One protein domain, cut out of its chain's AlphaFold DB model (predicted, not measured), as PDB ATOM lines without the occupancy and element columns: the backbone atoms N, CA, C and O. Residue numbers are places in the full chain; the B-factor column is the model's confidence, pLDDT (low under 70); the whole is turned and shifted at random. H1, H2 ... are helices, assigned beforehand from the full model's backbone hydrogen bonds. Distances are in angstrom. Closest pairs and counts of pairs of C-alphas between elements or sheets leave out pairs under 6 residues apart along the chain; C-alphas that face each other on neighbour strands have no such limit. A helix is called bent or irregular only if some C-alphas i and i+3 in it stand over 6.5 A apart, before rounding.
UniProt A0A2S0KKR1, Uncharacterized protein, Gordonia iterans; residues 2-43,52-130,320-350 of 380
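This is residues 2 to 43, 52 to 130 and 320 to 350 of the 380 residues of an uncharacterized protein of Gordonia iterans (UniProt A0A2S0KKR1). Look first for a long helix, H1, whose first half packs on H3 while its far end sticks out with residues 26 to 43. H3 turns back into H4 as a helical hairpin beside that first half, H2 runs near H3 without clearly touching it, and a small unit of H6, tiny H5 and a long loop lies by the beginning of H1. The printed part has 152 residues with six named helices, H1 to H6 in order, and no named strand; its class is all helix. It is only just compact, close to loose, with a radius of gyration of the C-alphas of 17.6 A, and elongated, spanning 59 by 36 by 33 A.

Begin with H1, residues 10 to 41, in a bundle of three helices with H3, residues 89 to 108, and H4, residues 111 to 127. H1 touches H3 with residues 10 to 22 alone; the closest C-alphas, of Ala 14 and Thr 95, are 4.2 A apart. These two run the same way at a shallow tilt of 34 degrees, only just short of steep. H2, residues 53 to 81, is close to H3 but not clearly touching: the closest C-alphas, of Val 72 and Ile 92, are 7.8 A apart. H3 and H4 form a hairpin and only just touch, with 3 pairs of C-alphas within 8 A, Ile 106 and Arg 114 closest at 5.6 A. H4 only just touches H1, also with 3 pairs, closest at Val 15 and Ala 125, 5.9 A, opposite ways at a shallow tilt of 30 degrees. H5, residues 320 to 323, touches H6, residues 338 to 347, with the C-alphas of Leu 322 and Met 340 closest at 5.3 A. H6 is close to H1 but not clearly touching, 7.3 A between the closest C-alphas, of Ala 16 and Ile 345. Every O i to N i+4 pair is within hydrogen-bond range in H1, H2 and H6; H3 has 15 of 16, H4 11 of 13, and H5 is too short for such a pair.

Find C-alpha 10 at (13.023, 25.877, -41.214); from there H1 runs 46.3 A to C-alpha 41 at (50.139, 38.451, -16.631). H2 covers 42.0 A, H3 27.8 A and H4 24.9 A. H4 is only just irregular: C-alphas 112 and 115 are 6.8 A apart. H6 ends with C-alpha 347 at (9.124, 40.136, -38.505).

The two C-alphas farthest apart, of Pro 43 and Gly 83, are 60.2 A apart. Residues 44 to 51 and 131 to 319 are not printed, with C-alpha gaps of 21.5 A and 21.0 A. H5 to H6 is a long link. Look for pLDDT under 70 at residues 118 to 130 and 328 to 332, among others.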
ATOM      1  N   THR A   2      14.850  32.734 -25.616       42.75
ATOM      2  CA  THR A   2      13.610  33.513 -25.499       42.75
ATOM      3  C   THR A   2      12.664  33.124 -26.618       42.75
ATOM      4  O   THR A   2      13.076  33.158 -27.782       42.75
ATOM      5  N   PRO A   3      11.433  32.731 -26.295       58.94
ATOM      6  CA  PRO A   3      10.523  32.311 -27.321       58.94
ATOM      7  C   PRO A   3      10.114  33.509 -28.172       58.94
ATOM      8  O   PRO A   3       9.597  34.500 -27.655       58.94
ATOM      9  N   GLY A   4      10.359  33.409 -29.478       68.00
ATOM     10  CA  GLY A   4       9.612  34.210 -30.440       68.00
ATOM     11  C   GLY A   4       8.116  33.959 -30.254       68.00
ATOM     12  O   GLY A   4       7.717  32.873 -29.819       68.00
ATOM     13  N   ALA A   5       7.299  34.963 -30.547       80.25
ATOM     14  CA  ALA A   5       5.847  34.861 -30.417       80.25
ATOM     15  C   ALA A   5       5.212  34.115 -31.602       80.25
ATOM     16  O   ALA A   5       4.025  33.796 -31.549       80.25
ATOM     17  N   LEU A   6       5.996  33.846 -32.655       86.31
ATOM     18  CA  LEU A   6       5.531  33.251 -33.902       86.31
ATOM     19  C   LEU A   6       6.266  31.950 -34.260       86.31
ATOM     20  O   LEU A   6       7.463  31.793 -33.973       86.31
ATOM     21  N   PRO A   7       5.562  30.997 -34.896       89.31
ATOM     22  CA  PRO A   7       6.193  29.831 -35.484       89.31
ATOM     23  C   PRO A   7       7.103  30.273 -36.634       89.31
ATOM     24  O   PRO A   7       6.768  31.144 -37.428       89.31
ATOM     25  N   ARG A   8       8.282  29.661 -36.724       88.00
ATOM     26  CA  ARG A   8       9.312  29.992 -37.710       88.00
ATOM     27  C   ARG A   8       9.421  28.901 -38.757       88.00
ATOM     28  O   ARG A   8       9.289  27.706 -38.461       88.00
ATOM     29  N   THR A   9       9.727  29.296 -39.985       87.38
ATOM     30  CA  THR A   9      10.113  28.354 -41.039       87.38
ATOM     31  C   THR A   9      11.446  27.683 -40.696       87.38
ATOM     32  O   THR A   9      12.194  28.138 -39.821       87.38
ATOM     33  N   ALA A  10      11.753  26.582 -41.382       86.62
ATOM     34  CA  ALA A  10      13.023  25.877 -41.214       86.62
ATOM     35  C   ALA A  10      14.216  26.793 -41.542       86.62
ATOM     36  O   ALA A  10      15.211  26.810 -40.822       86.62
ATOM     37  N   VAL A  11      14.070  27.620 -42.582       83.44
ATOM     38  CA  VAL A  11      15.082  28.590 -43.021       83.44
ATOM     39  C   VAL A  11      15.303  29.674 -41.968       83.44
ATOM     40  O   VAL A  11      16.438  29.881 -41.548       83.44
ATOM     41  N   LEU A  12      14.240  30.322 -41.474       82.88
ATOM     42  CA  LEU A  12      14.369  31.362 -40.443       82.88
ATOM     43  C   LEU A  12      14.984  30.812 -39.149       82.88
ATOM     44  O   LEU A  12      15.793  31.477 -38.500       82.88
ATOM     45  N   SER A  13      14.642  29.575 -38.793       87.38
ATOM     46  CA  SER A  13      15.189  28.898 -37.612       87.38
ATOM     47  C   SER A  13      16.664  28.548 -37.787       87.38
ATOM     48  O   SER A  13      17.456  28.775 -36.873       87.38
ATOM     49  N   ALA A  14      17.057  28.083 -38.973       85.69
ATOM     50  CA  ALA A  14      18.449  27.850 -39.336       85.69
ATOM     51  C   ALA A  14      19.285  29.138 -39.332       85.69
ATOM     52  O   ALA A  14      20.402  29.142 -38.816       85.69
ATOM     53  N   VAL A  15      18.750  30.245 -39.854       81.88
ATOM     54  CA  VAL A  15      19.413  31.558 -39.821       81.88
ATOM     55  C   VAL A  15      19.615  32.018 -38.376       81.88
ATOM     56  O   VAL A  15      20.741  32.323 -37.977       81.88
ATOM     57  N   ALA A  16      18.558  31.993 -37.561       82.75
ATOM     58  CA  ALA A  16      18.630  32.349 -36.146       82.75
ATOM     59  C   ALA A  16      19.643  31.478 -35.382       82.75
ATOM     60  O   ALA A  16      20.480  31.995 -34.640       82.75
ATOM     61  N   GLY A  17      19.596  30.161 -35.603       84.81
ATOM     62  CA  GLY A  17      20.528  29.200 -35.021       84.81
ATOM     63  C   GLY A  17      21.975  29.471 -35.430       84.81
ATOM     64  O   GLY A  17      22.862  29.437 -34.582       84.81
ATOM     65  N   SER A  18      22.211  29.823 -36.697       83.50
ATOM     66  CA  SER A  18      23.544  30.145 -37.218       83.50
ATOM     67  C   SER A  18      24.102  31.415 -36.581       83.50
ATOM     68  O   SER A  18      25.240  31.417 -36.122       83.50
ATOM     69  N   LEU A  19      23.297  32.478 -36.474       81.69
ATOM     70  CA  LEU A  19      23.706  33.731 -35.827       81.69
ATOM     71  C   LEU A  19      24.070  33.517 -34.352       81.69
ATOM     72  O   LEU A  19      25.105  34.002 -33.890       81.69
ATOM     73  N   LEU A  20      23.256  32.752 -33.618       81.94
ATOM     74  CA  LEU A  20      23.524  32.423 -32.216       81.94
ATOM     75  C   LEU A  20      24.761  31.533 -32.059       81.94
ATOM     76  O   LEU A  20      25.559  31.757 -31.148       81.94
ATOM     77  N   ALA A  21      24.953  30.558 -32.951       82.88
ATOM     78  CA  ALA A  21      26.127  29.695 -32.938       82.88
ATOM     79  C   ALA A  21      27.412  30.496 -33.204       82.88
ATOM     80  O   ALA A  21      28.401  30.332 -32.487       82.88
ATOM     81  N   VAL A  22      27.392  31.406 -34.186       82.75
ATOM     82  CA  VAL A  22      28.518  32.303 -34.487       82.75
ATOM     83  C   VAL A  22      28.818  33.217 -33.303       82.75
ATOM     84  O   VAL A  22      29.977  33.336 -32.908       82.75
ATOM     85  N   LEU A  23      27.797  33.817 -32.684       83.00
ATOM     86  CA  LEU A  23      27.975  34.632 -31.481       83.00
ATOM     87  C   LEU A  23      28.597  33.817 -30.337       83.00
ATOM     88  O   LEU A  23      29.553  34.271 -29.708       83.00
ATOM     89  N   GLY A  24      28.109  32.596 -30.102       82.75
ATOM     90  CA  GLY A  24      28.666  31.680 -29.106       82.75
ATOM     91  C   GLY A  24      30.135  31.343 -29.372       82.75
ATOM     92  O   GLY A  24      30.952  31.374 -28.451       82.75
ATOM     93  N   LEU A  25      30.498  31.099 -30.636       83.06
ATOM     94  CA  LEU A  25      31.882  30.866 -31.047       83.06
ATOM     95  C   LEU A  25      32.768  32.092 -30.779       83.06
ATOM     96  O   LEU A  25      33.856  31.950 -30.222       83.06
ATOM     97  N   LEU A  26      32.306  33.294 -31.136       82.44
ATOM     98  CA  LEU A  26      33.042  34.543 -30.912       82.44
ATOM     99  C   LEU A  26      33.268  34.811 -29.419       82.44
ATOM    100  O   LEU A  26      34.391  35.118 -29.014       82.44
ATOM    101  N   LEU A  27      32.234  34.631 -28.593       83.88
ATOM    102  CA  LEU A  27      32.335  34.769 -27.139       83.88
ATOM    103  C   LEU A  27      33.297  33.736 -26.539       83.88
ATOM    104  O   LEU A  27      34.134  34.084 -25.706       83.88
ATOM    105  N   GLY A  28      33.243  32.484 -27.005       82.38
ATOM    106  CA  GLY A  28      34.171  31.433 -26.588       82.38
ATOM    107  C   GLY A  28      35.629  31.754 -26.937       82.38
ATOM    108  O   GLY A  28      36.523  31.583 -26.105       82.38
ATOM    109  N   LEU A  29      35.882  32.279 -28.141       83.94
ATOM    110  CA  LEU A  29      37.216  32.713 -28.573       83.94
ATOM    111  C   LEU A  29      37.732  33.905 -27.756       83.94
ATOM    112  O   LEU A  29      38.904  33.915 -27.369       83.94
ATOM    113  N   ALA A  30      36.870  34.884 -27.465       81.81
ATOM    114  CA  ALA A  30      37.202  36.037 -26.631       81.81
ATOM    115  C   ALA A  30      37.540  35.616 -25.193       81.81
ATOM    116  O   ALA A  30      38.583  36.011 -24.669       81.81
ATOM    117  N   ALA A  31      36.732  34.739 -24.589       82.06
ATOM    118  CA  ALA A  31      36.993  34.184 -23.263       82.06
ATOM    119  C   ALA A  31      38.318  33.407 -23.226       82.06
ATOM    120  O   ALA A  31      39.132  33.606 -22.326       82.06
ATOM    121  N   ALA A  32      38.595  32.580 -24.241       81.50
ATOM    122  CA  ALA A  32      39.862  31.861 -24.340       81.50
ATOM    123  C   ALA A  32      41.066  32.813 -24.460       81.50
ATOM    124  O   ALA A  32      42.119  32.548 -23.881       81.50
ATOM    125  N   ARG A  33      40.923  33.929 -25.189       83.94
ATOM    126  CA  ARG A  33      41.966  34.962 -25.300       83.94
ATOM    127  C   ARG A  33      42.184  35.689 -23.975       83.94
ATOM    128  O   ARG A  33      43.332  35.876 -23.597       83.94
ATOM    129  N   LEU A  34      41.112  36.028 -23.262       83.19
ATOM    130  CA  LEU A  34      41.178  36.655 -21.942       83.19
ATOM    131  C   LEU A  34      41.858  35.744 -20.912       83.19
ATOM    132  O   LEU A  34      42.702  36.206 -20.153       83.19
ATOM    133  N   VAL A  35      41.527  34.449 -20.906       81.38
ATOM    134  CA  VAL A  35      42.164  33.462 -20.017       81.38
ATOM    135  C   VAL A  35      43.654  33.323 -20.324       81.38
ATOM    136  O   VAL A  35      44.448  33.262 -19.392       81.38
ATOM    137  N   ARG A  36      44.045  33.286 -21.606       82.00
ATOM    138  CA  ARG A  36      45.467  33.275 -21.995       82.00
ATOM    139  C   ARG A  36      46.181  34.539 -21.519       82.00
ATOM    140  O   ARG A  36      47.146  34.422 -20.784       82.00
ATOM    141  N   TRP A  37      45.625  35.712 -21.813       81.31
ATOM    142  CA  TRP A  37      46.184  36.991 -21.373       81.31
ATOM    143  C   TRP A  37      46.354  37.069 -19.846       81.31
ATOM    144  O   TRP A  37      47.409  37.467 -19.370       81.31
ATOM    145  N   ARG A  38      45.365  36.617 -19.060       79.19
ATOM    146  CA  ARG A  38      45.488  36.569 -17.590       79.19
ATOM    147  C   ARG A  38      46.581  35.612 -17.111       79.19
ATOM    148  O   ARG A  38      47.244  35.918 -16.130       79.19
ATOM    149  N   ARG A  39      46.776  34.472 -17.785       77.19
ATOM    150  CA  ARG A  39      47.873  33.538 -17.468       77.19
ATOM    151  C   ARG A  39      49.242  34.137 -17.766       77.19
ATOM    152  O   ARG A  39      50.169  33.879 -17.008       77.19
ATOM    153  N   ASP A  40      49.347  34.917 -18.839       78.69
ATOM    154  CA  ASP A  40      50.590  35.588 -19.223       78.69
ATOM    155  C   ASP A  40      50.955  36.710 -18.228       78.69
ATOM    156  O   ASP A  40      52.134  36.966 -18.002       78.69
ATOM    157  N   VAL A  41      49.956  37.354 -17.606       79.31
ATOM    158  CA  VAL A  41      50.139  38.451 -16.631       79.31
ATOM    159  C   VAL A  41      50.304  37.954 -15.183       79.31
ATOM    160  O   VAL A  41      51.087  38.535 -14.438       79.31
ATOM    161  N   GLU A  42      49.628  36.872 -14.770       70.75
ATOM    162  CA  GLU A  42      49.711  36.307 -13.405       70.75
ATOM    163  C   GLU A  42      49.990  34.784 -13.406       70.75
ATOM    164  O   GLU A  42      49.085  33.969 -13.174       70.75
ATOM    165  N   PRO A  43      51.251  34.355 -13.607       63.16
ATOM    166  CA  PRO A  43      51.602  32.935 -13.748       63.16
ATOM    167  C   PRO A  43      51.355  32.095 -12.482       63.16
ATOM    168  O   PRO A  43      51.163  30.882 -12.559       63.16
ATOM    169  N   PRO A  52      38.125  17.263 -18.204       76.94
ATOM    170  CA  PRO A  52      38.718  16.657 -19.390       76.94
ATOM    171  C   PRO A  52      37.988  17.146 -20.646       76.94
ATOM    172  O   PRO A  52      36.794  17.455 -20.606       76.94
ATOM    173  N   VAL A  53      38.702  17.228 -21.772       74.38
ATOM    174  CA  VAL A  53      38.163  17.738 -23.049       74.38
ATOM    175  C   VAL A  53      36.865  17.019 -23.430       74.38
ATOM    176  O   VAL A  53      35.890  17.680 -23.778       74.38
ATOM    177  N   ALA A  54      36.814  15.695 -23.247       73.38
ATOM    178  CA  ALA A  54      35.623  14.880 -23.474       73.38
ATOM    179  C   ALA A  54      34.400  15.351 -22.663       73.38
ATOM    180  O   ALA A  54      33.304  15.435 -23.206       73.38
ATOM    181  N   GLY A  55      34.586  15.747 -21.399       78.00
ATOM    182  CA  GLY A  55      33.504  16.266 -20.558       78.00
ATOM    183  C   GLY A  55      32.966  17.617 -21.037       78.00
ATOM    184  O   GLY A  55      31.765  17.861 -20.978       78.00
ATOM    185  N   ARG A  56      33.829  18.486 -21.584       80.25
ATOM    186  CA  ARG A  56      33.403  19.780 -22.155       80.25
ATOM    187  C   ARG A  56      32.643  19.595 -23.462       80.25
ATOM    188  O   ARG A  56      31.619  20.237 -23.665       80.25
ATOM    189  N   VAL A  57      33.134  18.708 -24.328       79.88
ATOM    190  CA  VAL A  57      32.469  18.367 -25.594       79.88
ATOM    191  C   VAL A  57      31.109  17.727 -25.317       79.88
ATOM    192  O   VAL A  57      30.111  18.188 -25.862       79.88
ATOM    193  N   GLY A  58      31.044  16.750 -24.408       81.94
ATOM    194  CA  GLY A  58      29.786  16.124 -23.995       81.94
ATOM    195  C   GLY A  58      28.785  17.127 -23.415       81.94
ATOM    196  O   GLY A  58      27.620  17.115 -23.799       81.94
ATOM    197  N   GLY A  59      29.244  18.056 -22.566       84.38
ATOM    198  CA  GLY A  59      28.399  19.125 -22.024       84.38
ATOM    199  C   GLY A  59      27.840  20.070 -23.094       84.38
ATOM    200  O   GLY A  59      26.659  20.406 -23.053       84.38
ATOM    201  N   LEU A  60      28.651  20.461 -24.084       83.38
ATOM    202  CA  LEU A  60      28.203  21.303 -25.202       83.38
ATOM    203  C   LEU A  60      27.183  20.587 -26.092       83.38
ATOM    204  O   LEU A  60      26.175  21.185 -26.460       83.38
ATOM    205  N   VAL A  61      27.422  19.311 -26.407       85.25
ATOM    206  CA  VAL A  61      26.480  18.488 -27.179       85.25
ATOM    207  C   VAL A  61      25.166  18.327 -26.415       85.25
ATOM    208  O   VAL A  61      24.103  18.562 -26.983       85.25
ATOM    209  N   GLY A  62      25.220  18.013 -25.116       87.25
ATOM    210  CA  GLY A  62      24.031  17.912 -24.270       87.25
ATOM    211  C   GLY A  62      23.236  19.219 -24.207       87.25
ATOM    212  O   GLY A  62      22.018  19.209 -24.382       87.25
ATOM    213  N   ALA A  63      23.914  20.359 -24.043       86.69
ATOM    214  CA  ALA A  63      23.275  21.674 -24.065       86.69
ATOM    215  C   ALA A  63      22.638  21.994 -25.429       86.69
ATOM    216  O   ALA A  63      21.531  22.530 -25.475       86.69
ATOM    217  N   ALA A  64      23.298  21.639 -26.537       85.00
ATOM    218  CA  ALA A  64      22.766  21.824 -27.884       85.00
ATOM    219  C   ALA A  64      21.520  20.959 -28.137       85.00
ATOM    220  O   ALA A  64      20.522  21.464 -28.647       85.00
ATOM    221  N   LEU A  65      21.542  19.687 -27.724       88.69
ATOM    222  CA  LEU A  65      20.389  18.784 -27.817       88.69
ATOM    223  C   LEU A  65      19.222  19.258 -26.941       88.69
ATOM    224  O   LEU A  65      18.082  19.274 -27.397       88.69
ATOM    225  N   GLY A  66      19.499  19.714 -25.715       89.06
ATOM    226  CA  GLY A  66      18.484  20.296 -24.836       89.06
ATOM    227  C   GLY A  66      17.864  21.569 -25.419       89.06
ATOM    228  O   GLY A  66      16.644  21.728 -25.415       89.06
ATOM    229  N   ALA A  67      18.681  22.459 -25.992       86.31
ATOM    230  CA  ALA A  67      18.195  23.655 -26.676       86.31
ATOM    231  C   ALA A  67      17.353  23.314 -27.916       86.31
ATOM    232  O   ALA A  67      16.332  23.964 -28.154       86.31
ATOM    233  N   LEU A  68      17.739  22.284 -28.677       89.06
ATOM    234  CA  LEU A  68      16.960  21.786 -29.810       89.06
ATOM    235  C   LEU A  68      15.603  21.242 -29.350       89.06
ATOM    236  O   LEU A  68      14.586  21.644 -29.906       89.06
ATOM    237  N   ALA A  69      15.563  20.411 -28.305       90.38
ATOM    238  CA  ALA A  69      14.321  19.869 -27.752       90.38
ATOM    239  C   ALA A  69      13.374  20.977 -27.253       90.38
ATOM    240  O   ALA A  69      12.183  20.973 -27.566       90.38
ATOM    241  N   LEU A  70      13.906  21.979 -26.543       89.38
ATOM    242  CA  LEU A  70      13.140  23.161 -26.130       89.38
ATOM    243  C   LEU A  70      12.613  23.956 -27.330       89.38
ATOM    244  O   LEU A  70      11.493  24.452 -27.305       89.38
ATOM    245  N   THR A  71      13.409  24.079 -28.393       88.50
ATOM    246  CA  THR A  71      12.987  24.795 -29.603       88.50
ATOM    247  C   THR A  71      11.886  24.033 -30.336       88.50
ATOM    248  O   THR A  71      10.898  24.644 -30.725       88.50
ATOM    249  N   VAL A  72      12.024  22.716 -30.490       91.38
ATOM    250  CA  VAL A  72      11.023  21.838 -31.115       91.38
ATOM    251  C   VAL A  72       9.697  21.912 -30.361       91.38
ATOM    252  O   VAL A  72       8.680  22.271 -30.947       91.38
ATOM    253  N   THR A  73       9.724  21.684 -29.045       91.94
ATOM    254  CA  THR A  73       8.521  21.747 -28.196       91.94
ATOM    255  C   THR A  73       7.858  23.122 -28.233       91.94
ATOM    256  O   THR A  73       6.636  23.215 -28.322       91.94
ATOM    257  N   TRP A  74       8.647  24.198 -28.234       90.25
ATOM    258  CA  TRP A  74       8.119  25.552 -28.370       90.25
ATOM    259  C   TRP A  74       7.464  25.799 -29.737       90.25
ATOM    260  O   TRP A  74       6.373  26.361 -29.816       90.25
ATOM    261  N   GLN A  75       8.120  25.380 -30.821       91.75
ATOM    262  CA  GLN A  75       7.635  25.575 -32.189       91.75
ATOM    263  C   GLN A  75       6.348  24.796 -32.470       91.75
ATOM    264  O   GLN A  75       5.450  25.345 -33.111       91.75
ATOM    265  N   ASP A  76       6.232  23.566 -31.969       93.25
ATOM    266  CA  ASP A  76       4.998  22.783 -32.069       93.25
ATOM    267  C   ASP A  76       3.896  23.324 -31.160       93.25
ATOM    268  O   ASP A  76       2.735  23.360 -31.566       93.25
ATOM    269  N   GLY A  77       4.244  23.827 -29.971       92.00
ATOM    270  CA  GLY A  77       3.298  24.503 -29.085       92.00
ATOM    271  C   GLY A  77       2.658  25.727 -29.746       92.00
ATOM    272  O   GLY A  77       1.435  25.860 -29.745       92.00
ATOM    273  N   LEU A  78       3.466  26.584 -30.382       90.69
ATOM    274  CA  LEU A  78       2.966  27.736 -31.139       90.69
ATOM    275  C   LEU A  78       2.102  27.319 -32.332       90.69
ATOM    276  O   LEU A  78       1.027  27.880 -32.530       90.69
ATOM    277  N   ARG A  79       2.550  26.329 -33.113       92.75
ATOM    278  CA  ARG A  79       1.791  25.823 -34.266       92.75
ATOM    279  C   ARG A  79       0.443  25.261 -33.841       92.75
ATOM    280  O   ARG A  79      -0.565  25.633 -34.424       92.75
ATOM    281  N   THR A  80       0.416  24.464 -32.777       94.31
ATOM    282  CA  THR A  80      -0.817  23.902 -32.215       94.31
ATOM    283  C   THR A  80      -1.760  25.007 -31.743       94.31
ATOM    284  O   THR A  80      -2.935  24.997 -32.098       94.31
ATOM    285  N   ALA A  81      -1.246  26.002 -31.009       90.50
ATOM    286  CA  ALA A  81      -2.041  27.141 -30.546       90.50
ATOM    287  C   ALA A  81      -2.642  27.964 -31.702       90.50
ATOM    288  O   ALA A  81      -3.707  28.557 -31.549       90.50
ATOM    289  N   MET A  82      -1.978  27.978 -32.860       91.62
ATOM    290  CA  MET A  82      -2.421  28.681 -34.065       91.62
ATOM    291  C   MET A  82      -3.148  27.772 -35.072       91.62
ATOM    292  O   MET A  82      -3.511  28.242 -36.144       91.62
ATOM    293  N   GLY A  83      -3.366  26.485 -34.773       92.31
ATOM    294  CA  GLY A  83      -4.003  25.542 -35.703       92.31
ATOM    295  C   GLY A  83      -3.179  25.229 -36.962       92.31
ATOM    296  O   GLY A  83      -3.742  24.922 -38.009       92.31
ATOM    297  N   MET A  84      -1.853  25.332 -36.886       92.06
ATOM    298  CA  MET A  84      -0.923  25.020 -37.975       92.06
ATOM    299  C   MET A  84      -0.406  23.572 -37.890       92.06
ATOM    300  O   MET A  84      -0.307  23.026 -36.789       92.06
ATOM    301  N   PRO A  85      -0.003  22.957 -39.021       92.00
ATOM    302  CA  PRO A  85       0.628  21.637 -39.016       92.00
ATOM    303  C   PRO A  85       1.906  21.613 -38.161       92.00
ATOM    304  O   PRO A  85       2.646  22.604 -38.189       92.00
ATOM    305  N   PRO A  86       2.199  20.507 -37.447       93.88
ATOM    306  CA  PRO A  86       3.415  20.369 -36.643       93.88
ATOM    307  C   PRO A  86       4.677  20.395 -37.513       93.88
ATOM    308  O   PRO A  86       4.625  20.203 -38.732       93.88
ATOM    309  N   ILE A  87       5.832  20.633 -36.894       92.44
ATOM    310  CA  ILE A  87       7.102  20.618 -37.622       92.44
ATOM    311  C   ILE A  87       7.444  19.202 -38.101       92.44
ATOM    312  O   ILE A  87       7.336  18.219 -37.374       92.44
ATOM    313  N   GLY A  88       7.891  19.099 -39.352       91.88
ATOM    314  CA  GLY A  88       8.368  17.842 -39.925       91.88
ATOM    315  C   GLY A  88       9.855  17.579 -39.645       91.88
ATOM    316  O   GLY A  88      10.599  18.499 -39.285       91.88
ATOM    317  N   PRO A  89      10.347  16.355 -39.912       92.00
ATOM    318  CA  PRO A  89      11.761  16.004 -39.742       92.00
ATOM    319  C   PRO A  89      12.696  16.877 -40.591       92.00
ATOM    320  O   PRO A  89      13.799  17.205 -40.156       92.00
ATOM    321  N   GLY A  90      12.237  17.330 -41.764       89.56
ATOM    322  CA  GLY A  90      12.985  18.265 -42.609       89.56
ATOM    323  C   GLY A  90      13.282  19.594 -41.912       89.56
ATOM    324  O   GLY A  90      14.382  20.121 -42.043       89.56
ATOM    325  N   TRP A  91      12.356  20.101 -41.093       92.44
ATOM    326  CA  TRP A  91      12.570  21.331 -40.328       92.44
ATOM    327  C   TRP A  91      13.706  21.166 -39.313       92.44
ATOM    328  O   TRP A  91      14.574  22.037 -39.202       92.44
ATOM    329  N   ILE A  92      13.731  20.028 -38.609       92.44
ATOM    330  CA  ILE A  92      14.773  19.698 -37.627       92.44
ATOM    331  C   ILE A  92      16.117  19.555 -38.342       92.44
ATOM    332  O   ILE A  92      17.100  20.173 -37.931       92.44
ATOM    333  N   ALA A  93      16.144  18.807 -39.450       90.44
ATOM    334  CA  ALA A  93      17.342  18.605 -40.253       90.44
ATOM    335  C   ALA A  93      17.945  19.939 -40.718       90.44
ATOM    336  O   ALA A  93      19.128  20.175 -40.495       90.44
ATOM    337  N   THR A  94      17.148  20.851 -41.282       87.56
ATOM    338  CA  THR A  94      17.627  22.174 -41.714       87.56
ATOM    339  C   THR A  94      18.120  23.022 -40.539       87.56
ATOM    340  O   THR A  94      19.196  23.616 -40.623       87.56
ATOM    341  N   THR A  95      17.375  23.050 -39.429       87.81
ATOM    342  CA  THR A  95      17.706  23.858 -38.240       87.81
ATOM    343  C   THR A  95      18.998  23.400 -37.561       87.81
ATOM    344  O   THR A  95      19.677  24.212 -36.940       87.81
ATOM    345  N   VAL A  96      19.375  22.125 -37.699       89.06
ATOM    346  CA  VAL A  96      20.630  21.579 -37.158       89.06
ATOM    347  C   VAL A  96      21.765  21.646 -38.182       89.06
ATOM    348  O   VAL A  96      22.855  22.127 -37.863       89.06
ATOM    349  N   ALA A  97      21.527  21.184 -39.410       88.19
ATOM    350  CA  ALA A  97      22.569  21.018 -40.420       88.19
ATOM    351  C   ALA A  97      23.161  22.355 -40.878       88.19
ATOM    352  O   ALA A  97      24.374  22.451 -41.044       88.19
ATOM    353  N   VAL A  98      22.338  23.399 -41.043       87.00
ATOM    354  CA  VAL A  98      22.817  24.701 -41.530       87.00
ATOM    355  C   VAL A  98      23.732  25.390 -40.506       87.00
ATOM    356  O   VAL A  98      24.870  25.692 -40.873       87.00
ATOM    357  N   PRO A  99      23.352  25.574 -39.221       85.94
ATOM    358  CA  PRO A  99      24.279  26.117 -38.227       85.94
ATOM    359  C   PRO A  99      25.540  25.268 -38.055       85.94
ATOM    360  O   PRO A  99      26.634  25.821 -37.940       85.94
ATOM    361  N   ALA A 100      25.418  23.935 -38.075       87.19
ATOM    362  CA  ALA A 100      26.570  23.040 -37.982       87.19
ATOM    363  C   ALA A 100      27.534  23.224 -39.165       87.19
ATOM    364  O   ALA A 100      28.744  23.313 -38.954       87.19
ATOM    365  N   ALA A 101      27.012  23.348 -40.389       85.12
ATOM    366  CA  ALA A 101      27.804  23.613 -41.586       85.12
ATOM    367  C   ALA A 101      28.486  24.989 -41.532       85.12
ATOM    368  O   ALA A 101      29.671  25.088 -41.846       85.12
ATOM    369  N   VAL A 102      27.785  26.034 -41.073       83.00
ATOM    370  CA  VAL A 102      28.357  27.382 -40.882       83.00
ATOM    371  C   VAL A 102      29.503  27.348 -39.869       83.00
ATOM    372  O   VAL A 102      30.588  27.863 -40.141       83.00
ATOM    373  N   ILE A 103      29.307  26.698 -38.719       83.25
ATOM    374  CA  ILE A 103      30.359  26.545 -37.706       83.25
ATOM    375  C   ILE A 103      31.526  25.722 -38.246       83.25
ATOM    376  O   ILE A 103      32.677  26.127 -38.076       83.25
ATOM    377  N   GLY A 104      31.245  24.614 -38.935       83.56
ATOM    378  CA  GLY A 104      32.252  23.799 -39.606       83.56
ATOM    379  C   GLY A 104      33.103  24.636 -40.558       83.56
ATOM    380  O   GLY A 104      34.323  24.667 -40.420       83.56
ATOM    381  N   ALA A 105      32.472  25.405 -41.446       80.69
ATOM    382  CA  ALA A 105      33.163  26.283 -42.385       80.69
ATOM    383  C   ALA A 105      34.043  27.331 -41.679       80.69
ATOM    384  O   ALA A 105      35.194  27.536 -42.069       80.69
ATOM    385  N   ILE A 106      33.552  27.960 -40.604       81.12
ATOM    386  CA  ILE A 106      34.325  28.954 -39.839       81.12
ATOM    387  C   ILE A 106      35.532  28.312 -39.144       81.12
ATOM    388  O   ILE A 106      36.619  28.894 -39.139       81.12
ATOM    389  N   VAL A 107      35.363  27.129 -38.549       81.25
ATOM    390  CA  VAL A 107      36.440  26.418 -37.845       81.25
ATOM    391  C   VAL A 107      37.523  25.957 -38.821       81.25
ATOM    392  O   VAL A 107      38.708  26.129 -38.528       81.25
ATOM    393  N   TRP A 108      37.129  25.434 -39.983       80.94
ATOM    394  CA  TRP A 108      38.044  24.910 -40.999       80.94
ATOM    395  C   TRP A 108      38.786  25.994 -41.791       80.94
ATOM    396  O   TRP A 108      39.866  25.733 -42.318       80.94
ATOM    397  N   MET A 109      38.263  27.222 -41.868       78.69
ATOM    398  CA  MET A 109      38.933  28.304 -42.594       78.69
ATOM    399  C   MET A 109      40.064  28.981 -41.800       78.69
ATOM    400  O   MET A 109      39.972  29.131 -40.572       78.69
ATOM    401  N   PRO A 110      41.111  29.480 -42.491       78.06
ATOM    402  CA  PRO A 110      42.159  30.289 -41.874       78.06
ATOM    403  C   PRO A 110      41.588  31.608 -41.336       78.06
ATOM    404  O   PRO A 110      40.644  32.166 -41.899       78.06
ATOM    405  N   PHE A 111      42.175  32.128 -40.251       69.56
ATOM    406  CA  PHE A 111      41.651  33.283 -39.502       69.56
ATOM    407  C   PHE A 111      41.368  34.514 -40.379       69.56
ATOM    408  O   PHE A 111      40.342  35.168 -40.200       69.56
ATOM    409  N   SER A 112      42.209  34.766 -41.386       68.81
ATOM    410  CA  SER A 112      42.058  35.861 -42.353       68.81
ATOM    411  C   SER A 112      40.772  35.793 -43.189       68.81
ATOM    412  O   SER A 112      40.299  36.825 -43.651       68.81
ATOM    413  N   ARG A 113      40.171  34.607 -43.360       74.31
ATOM    414  CA  ARG A 113      38.944  34.389 -44.153       74.31
ATOM    415  C   ARG A 113      37.681  34.216 -43.299       74.31
ATOM    416  O   ARG A 113      36.574  34.273 -43.825       74.31
ATOM    417  N   ARG A 114      37.825  34.063 -41.975       75.00
ATOM    418  CA  ARG A 114      36.691  33.884 -41.044       75.00
ATOM    419  C   ARG A 114      35.812  35.125 -40.950       75.00
ATOM    420  O   ARG A 114      34.594  35.004 -40.940       75.00
ATOM    421  N   ILE A 115      36.426  36.309 -40.917       68.31
ATOM    422  CA  ILE A 115      35.704  37.590 -40.844       68.31
ATOM    423  C   ILE A 115      34.817  37.770 -42.083       68.31
ATOM    424  O   ILE A 115      33.657  38.150 -41.953       68.31
ATOM    425  N   PHE A 116      35.331  37.410 -43.264       70.38
ATOM    426  CA  PHE A 116      34.580  37.470 -44.516       70.38
ATOM    427  C   PHE A 116      33.372  36.526 -44.515       70.38
ATOM    428  O   PHE A 116      32.282  36.959 -44.866       70.38
ATOM    429  N   LEU A 117      33.514  35.272 -44.064       70.56
ATOM    430  CA  LEU A 117      32.370  34.353 -43.971       70.56
ATOM    431  C   LEU A 117      31.336  34.775 -42.927       70.56
ATOM    432  O   LEU A 117      30.144  34.606 -43.165       70.56
ATOM    433  N   ILE A 118      31.762  35.322 -41.786       68.31
ATOM    434  CA  ILE A 118      30.837  35.851 -40.774       68.31
ATOM    435  C   ILE A 118      30.039  37.020 -41.364       68.31
ATOM    436  O   ILE A 118      28.814  37.042 -41.249       68.31
ATOM    437  N   ALA A 119      30.712  37.941 -42.059       63.69
ATOM    438  CA  ALA A 119      30.063  39.048 -42.752       63.69
ATOM    439  C   ALA A 119      29.133  38.558 -43.878       63.69
ATOM    440  O   ALA A 119      27.985  38.984 -43.946       63.69
ATOM    441  N   ALA A 120      29.574  37.610 -44.709       65.88
ATOM    442  CA  ALA A 120      28.771  37.031 -45.785       65.88
ATOM    443  C   ALA A 120      27.537  36.282 -45.255       65.88
ATOM    444  O   ALA A 120      26.448  36.426 -45.801       65.88
ATOM    445  N   SER A 121      27.675  35.542 -44.149       64.75
ATOM    446  CA  SER A 121      26.560  34.842 -43.496       64.75
ATOM    447  C   SER A 121      25.538  35.826 -42.924       64.75
ATOM    448  O   SER A 121      24.338  35.595 -43.041       64.75
ATOM    449  N   ALA A 122      25.997  36.944 -42.351       62.28
ATOM    450  CA  ALA A 122      25.121  38.021 -41.896       62.28
ATOM    451  C   ALA A 122      24.392  38.707 -43.067       62.28
ATOM    452  O   ALA A 122      23.205  38.997 -42.953       62.28
ATOM    453  N   VAL A 123      25.061  38.908 -44.209       59.97
ATOM    454  CA  VAL A 123      24.453  39.474 -45.428       59.97
ATOM    455  C   VAL A 123      23.402  38.536 -46.025       59.97
ATOM    456  O   VAL A 123      22.309  38.992 -46.344       59.97
ATOM    457  N   VAL A 124      23.679  37.232 -46.128       61.94
ATOM    458  CA  VAL A 124      22.694  36.240 -46.602       61.94
ATOM    459  C   VAL A 124      21.498  36.167 -45.651       61.94
ATOM    460  O   VAL A 124      20.359  36.205 -46.106       61.94
ATOM    461  N   ALA A 125      21.743  36.145 -44.336       57.97
ATOM    462  CA  ALA A 125      20.694  36.175 -43.317       57.97
ATOM    463  C   ALA A 125      19.794  37.416 -43.429       57.97
ATOM    464  O   ALA A 125      18.582  37.304 -43.278       57.97
ATOM    465  N   LEU A 126      20.368  38.586 -43.727       55.62
ATOM    466  CA  LEU A 126      19.619  39.824 -43.967       55.62
ATOM    467  C   LEU A 126      18.886  39.813 -45.319       55.62
ATOM    468  O   LEU A 126      17.789  40.349 -45.417       55.62
ATOM    469  N   GLY A 127      19.455  39.180 -46.349       51.69
ATOM    470  CA  GLY A 127      18.852  39.063 -47.680       51.69
ATOM    471  C   GLY A 127      17.658  38.104 -47.744       51.69
ATOM    472  O   GLY A 127      16.766  38.301 -48.559       51.69
ATOM    473  N   THR A 128      17.595  37.103 -46.859       54.50
ATOM    474  CA  THR A 128      16.434  36.200 -46.738       54.50
ATOM    475  C   THR A 128      15.228  36.823 -46.030       54.50
ATOM    476  O   THR A 128      14.182  36.186 -45.966       54.50
ATOM    477  N   VAL A 129      15.368  38.032 -45.467       51.88
ATOM    478  CA  VAL A 129      14.303  38.694 -44.694       51.88
ATOM    479  C   VAL A 129      13.277  39.392 -45.584       51.88
ATOM    480  O   VAL A 129      12.149  39.538 -45.132       51.88
ATOM    481  N   ASP A 130      13.602  39.776 -46.824       49.34
ATOM    482  CA  ASP A 130      12.587  40.227 -47.788       49.34
ATOM    483  C   ASP A 130      13.188  40.419 -49.192       49.34
ATOM    484  O   ASP A 130      13.943  41.362 -49.439       49.34
ATOM    485  N   LEU A 320      13.126  49.744 -29.628       82.94
ATOM    486  CA  LEU A 320      14.517  49.800 -29.156       82.94
ATOM    487  C   LEU A 320      14.631  49.544 -27.649       82.94
ATOM    488  O   LEU A 320      15.616  48.977 -27.187       82.94
ATOM    489  N   SER A 321      13.592  49.895 -26.887       82.06
ATOM    490  CA  SER A 321      13.547  49.614 -25.460       82.06
ATOM    491  C   SER A 321      13.598  48.125 -25.122       82.06
ATOM    492  O   SER A 321      14.041  47.814 -24.026       82.06
ATOM    493  N   LEU A 322      13.250  47.208 -26.035       83.62
ATOM    494  CA  LEU A 322      13.368  45.761 -25.808       83.62
ATOM    495  C   LEU A 322      14.808  45.299 -25.556       83.62
ATOM    496  O   LEU A 322      15.006  44.209 -25.018       83.62
ATOM    497  N   LEU A 323      15.809  46.112 -25.913       85.00
ATOM    498  CA  LEU A 323      17.205  45.853 -25.568       85.00
ATOM    499  C   LEU A 323      17.425  45.821 -24.051       85.00
ATOM    500  O   LEU A 323      18.265  45.055 -23.588       85.00
ATOM    501  N   TRP A 324      16.663  46.610 -23.286       86.94
ATOM    502  CA  TRP A 324      16.916  46.854 -21.860       86.94
ATOM    503  C   TRP A 324      15.669  46.923 -20.967       86.94
ATOM    504  O   TRP A 324      15.800  47.036 -19.751       86.94
ATOM    505  N   ARG A 325      14.458  46.857 -21.525       84.00
ATOM    506  CA  ARG A 325      13.188  46.843 -20.790       84.00
ATOM    507  C   ARG A 325      12.247  45.765 -21.332       84.00
ATOM    508  O   ARG A 325      12.162  45.604 -22.553       84.00
ATOM    509  N   PRO A 326      11.497  45.079 -20.454       79.00
ATOM    510  CA  PRO A 326      10.469  44.146 -20.882       79.00
ATOM    511  C   PRO A 326       9.315  44.869 -21.599       79.00
ATOM    512  O   PRO A 326       9.079  46.061 -21.365       79.00
ATOM    513  N   PRO A 327       8.579  44.172 -22.481       72.62
ATOM    514  CA  PRO A 327       7.372  44.712 -23.092       72.62
ATOM    515  C   PRO A 327       6.283  44.942 -22.034       72.62
ATOM    516  O   PRO A 327       6.090  44.127 -21.138       72.62
ATOM    517  N   HIS A 328       5.524  46.030 -22.183       62.81
ATOM    518  CA  HIS A 328       4.490  46.445 -21.224       62.81
ATOM    519  C   HIS A 328       3.306  45.464 -21.133       62.81
ATOM    520  O   HIS A 328       2.569  45.480 -20.156       62.81
ATOM    521  N   THR A 329       3.116  44.618 -22.147       59.84
ATOM    522  CA  THR A 329       1.947  43.736 -22.302       59.84
ATOM    523  C   THR A 329       2.313  42.248 -22.414       59.84
ATOM    524  O   THR A 329       1.473  41.427 -22.776       59.84
ATOM    525  N   GLY A 330       3.565  41.868 -22.133       59.31
ATOM    526  CA  GLY A 330       4.067  40.522 -22.428       59.31
ATOM    527  C   GLY A 330       3.844  39.491 -21.319       59.31
ATOM    528  O   GLY A 330       4.330  39.661 -20.207       59.31
ATOM    529  N   ARG A 331       3.202  38.364 -21.663       58.88
ATOM    530  CA  ARG A 331       3.245  37.098 -20.894       58.88
ATOM    531  C   ARG A 331       4.468  36.229 -21.225       58.88
ATOM    532  O   ARG A 331       4.704  35.228 -20.557       58.88
ATOM    533  N   LEU A 332       5.218  36.577 -22.273       67.38
ATOM    534  CA  LEU A 332       6.395  35.826 -22.709       67.38
ATOM    535  C   LEU A 332       7.627  36.213 -21.877       67.38
ATOM    536  O   LEU A 332       7.803  37.397 -21.577       67.38
ATOM    537  N   PRO A 333       8.505  35.253 -21.535       73.75
ATOM    538  CA  PRO A 333       9.738  35.555 -20.825       73.75
ATOM    539  C   PRO A 333      10.624  36.476 -21.670       73.75
ATOM    540  O   PRO A 333      10.949  36.185 -22.824       73.75
ATOM    541  N   TRP A 334      11.012  37.601 -21.074       83.88
ATOM    542  CA  TRP A 334      11.876  38.594 -21.691       83.88
ATOM    543  C   TRP A 334      13.326  38.384 -21.255       83.88
ATOM    544  O   TRP A 334      13.604  38.224 -20.069       83.88
ATOM    545  N   VAL A 335      14.251  38.413 -22.214       83.88
ATOM    546  CA  VAL A 335      15.692  38.460 -21.942       83.88
ATOM    547  C   VAL A 335      16.282  39.651 -22.700       83.88
ATOM    548  O   VAL A 335      16.084  39.735 -23.920       83.88
ATOM    549  N   PRO A 336      17.014  40.553 -22.013       83.56
ATOM    550  CA  PRO A 336      17.652  41.708 -22.637       83.56
ATOM    551  C   PRO A 336      18.443  41.322 -23.890       83.56
ATOM    552  O   PRO A 336      19.161  40.320 -23.905       83.56
ATOM    553  N   GLY A 337      18.293  42.101 -24.961       81.19
ATOM    554  CA  GLY A 337      18.934  41.855 -26.259       81.19
ATOM    555  C   GLY A 337      18.356  40.674 -27.052       81.19
ATOM    556  O   GLY A 337      17.991  40.843 -28.215       81.19
ATOM    557  N   LEU A 338      18.209  39.496 -26.439       80.75
ATOM    558  CA  LEU A 338      17.701  38.292 -27.110       80.75
ATOM    559  C   LEU A 338      16.230  38.413 -27.512       80.75
ATOM    560  O   LEU A 338      15.864  37.960 -28.594       80.75
ATOM    561  N   SER A 339      15.391  39.054 -26.697       83.00
ATOM    562  CA  SER A 339      13.995  39.316 -27.062       83.00
ATOM    563  C   SER A 339      13.873  40.306 -28.220       83.00
ATOM    564  O   SER A 339      13.009  40.121 -29.073       83.00
ATOM    565  N   MET A 340      14.751  41.315 -28.299       83.88
ATOM    566  CA  MET A 340      14.808  42.222 -29.452       83.88
ATOM    567  C   MET A 340      15.196  41.447 -30.714       83.88
ATOM    568  O   MET A 340      14.487  41.513 -31.711       83.88
ATOM    569  N   LEU A 341      16.264  40.644 -30.649       80.75
ATOM    570  CA  LEU A 341      16.700  39.803 -31.765       80.75
ATOM    571  C   LEU A 341      15.599  38.830 -32.212       80.75
ATOM    572  O   LEU A 341      15.333  38.714 -33.404       80.75
ATOM    573  N   ALA A 342      14.939  38.157 -31.266       81.12
ATOM    574  CA  ALA A 342      13.837  37.245 -31.554       81.12
ATOM    575  C   ALA A 342      12.658  37.964 -32.224       81.12
ATOM    576  O   ALA A 342      12.155  37.466 -33.224       81.12
ATOM    577  N   THR A 343      12.275  39.144 -31.726       82.25
ATOM    578  CA  THR A 343      11.205  39.968 -32.319       82.25
ATOM    579  C   THR A 343      11.568  40.396 -33.740       82.25
ATOM    580  O   THR A 343      10.733  40.310 -34.632       82.25
ATOM    581  N   THR A 344      12.823  40.792 -33.978       80.56
ATOM    582  CA  THR A 344      13.316  41.146 -35.317       80.56
ATOM    583  C   THR A 344      13.269  39.959 -36.279       80.56
ATOM    584  O   THR A 344      12.873  40.130 -37.426       80.56
ATOM    585  N   ILE A 345      13.637  38.756 -35.829       80.94
ATOM    586  CA  ILE A 345      13.542  37.535 -36.647       80.94
ATOM    587  C   ILE A 345      12.077  37.211 -36.965       80.94
ATOM    588  O   ILE A 345      11.763  36.832 -38.091       80.94
ATOM    589  N   ASP A 346      11.179  37.386 -35.996       83.88
ATOM    590  CA  ASP A 346       9.753  37.099 -36.159       83.88
ATOM    591  C   ASP A 346       9.070  38.050 -37.165       83.88
ATOM    592  O   ASP A 346       8.050  37.675 -37.740       83.88
ATOM    593  N   LEU A 347       9.636  39.235 -37.455       80.75
ATOM    594  CA  LEU A 347       9.124  40.136 -38.505       80.75
ATOM    595  C   LEU A 347       9.045  39.442 -39.871       80.75
ATOM    596  O   LEU A 347       8.052  39.613 -40.577       80.75
ATOM    597  N   ALA A 348      10.052  38.630 -40.213       76.69
ATOM    598  CA  ALA A 348      10.153  37.961 -41.511       76.69
ATOM    599  C   ALA A 348       9.050  36.912 -41.739       76.69
ATOM    600  O   ALA A 348       8.678  36.657 -42.874       76.69
ATOM    601  N   GLY A 349       8.519  36.320 -40.664       75.88
ATOM    602  CA  GLY A 349       7.408  35.361 -40.710       75.88
ATOM    603  C   GLY A 349       6.081  35.949 -40.231       75.88
ATOM    604  O   GLY A 349       5.132  35.210 -39.984       75.88
ATOM    605  N   SER A 350       6.002  37.270 -40.049       82.62
ATOM    606  CA  SER A 350       4.853  37.911 -39.400       82.62
ATOM    607  C   SER A 350       3.549  37.795 -40.188       82.62
ATOM    608  O   SER A 350       2.475  37.901 -39.598       82.62
TER     609      SER A 350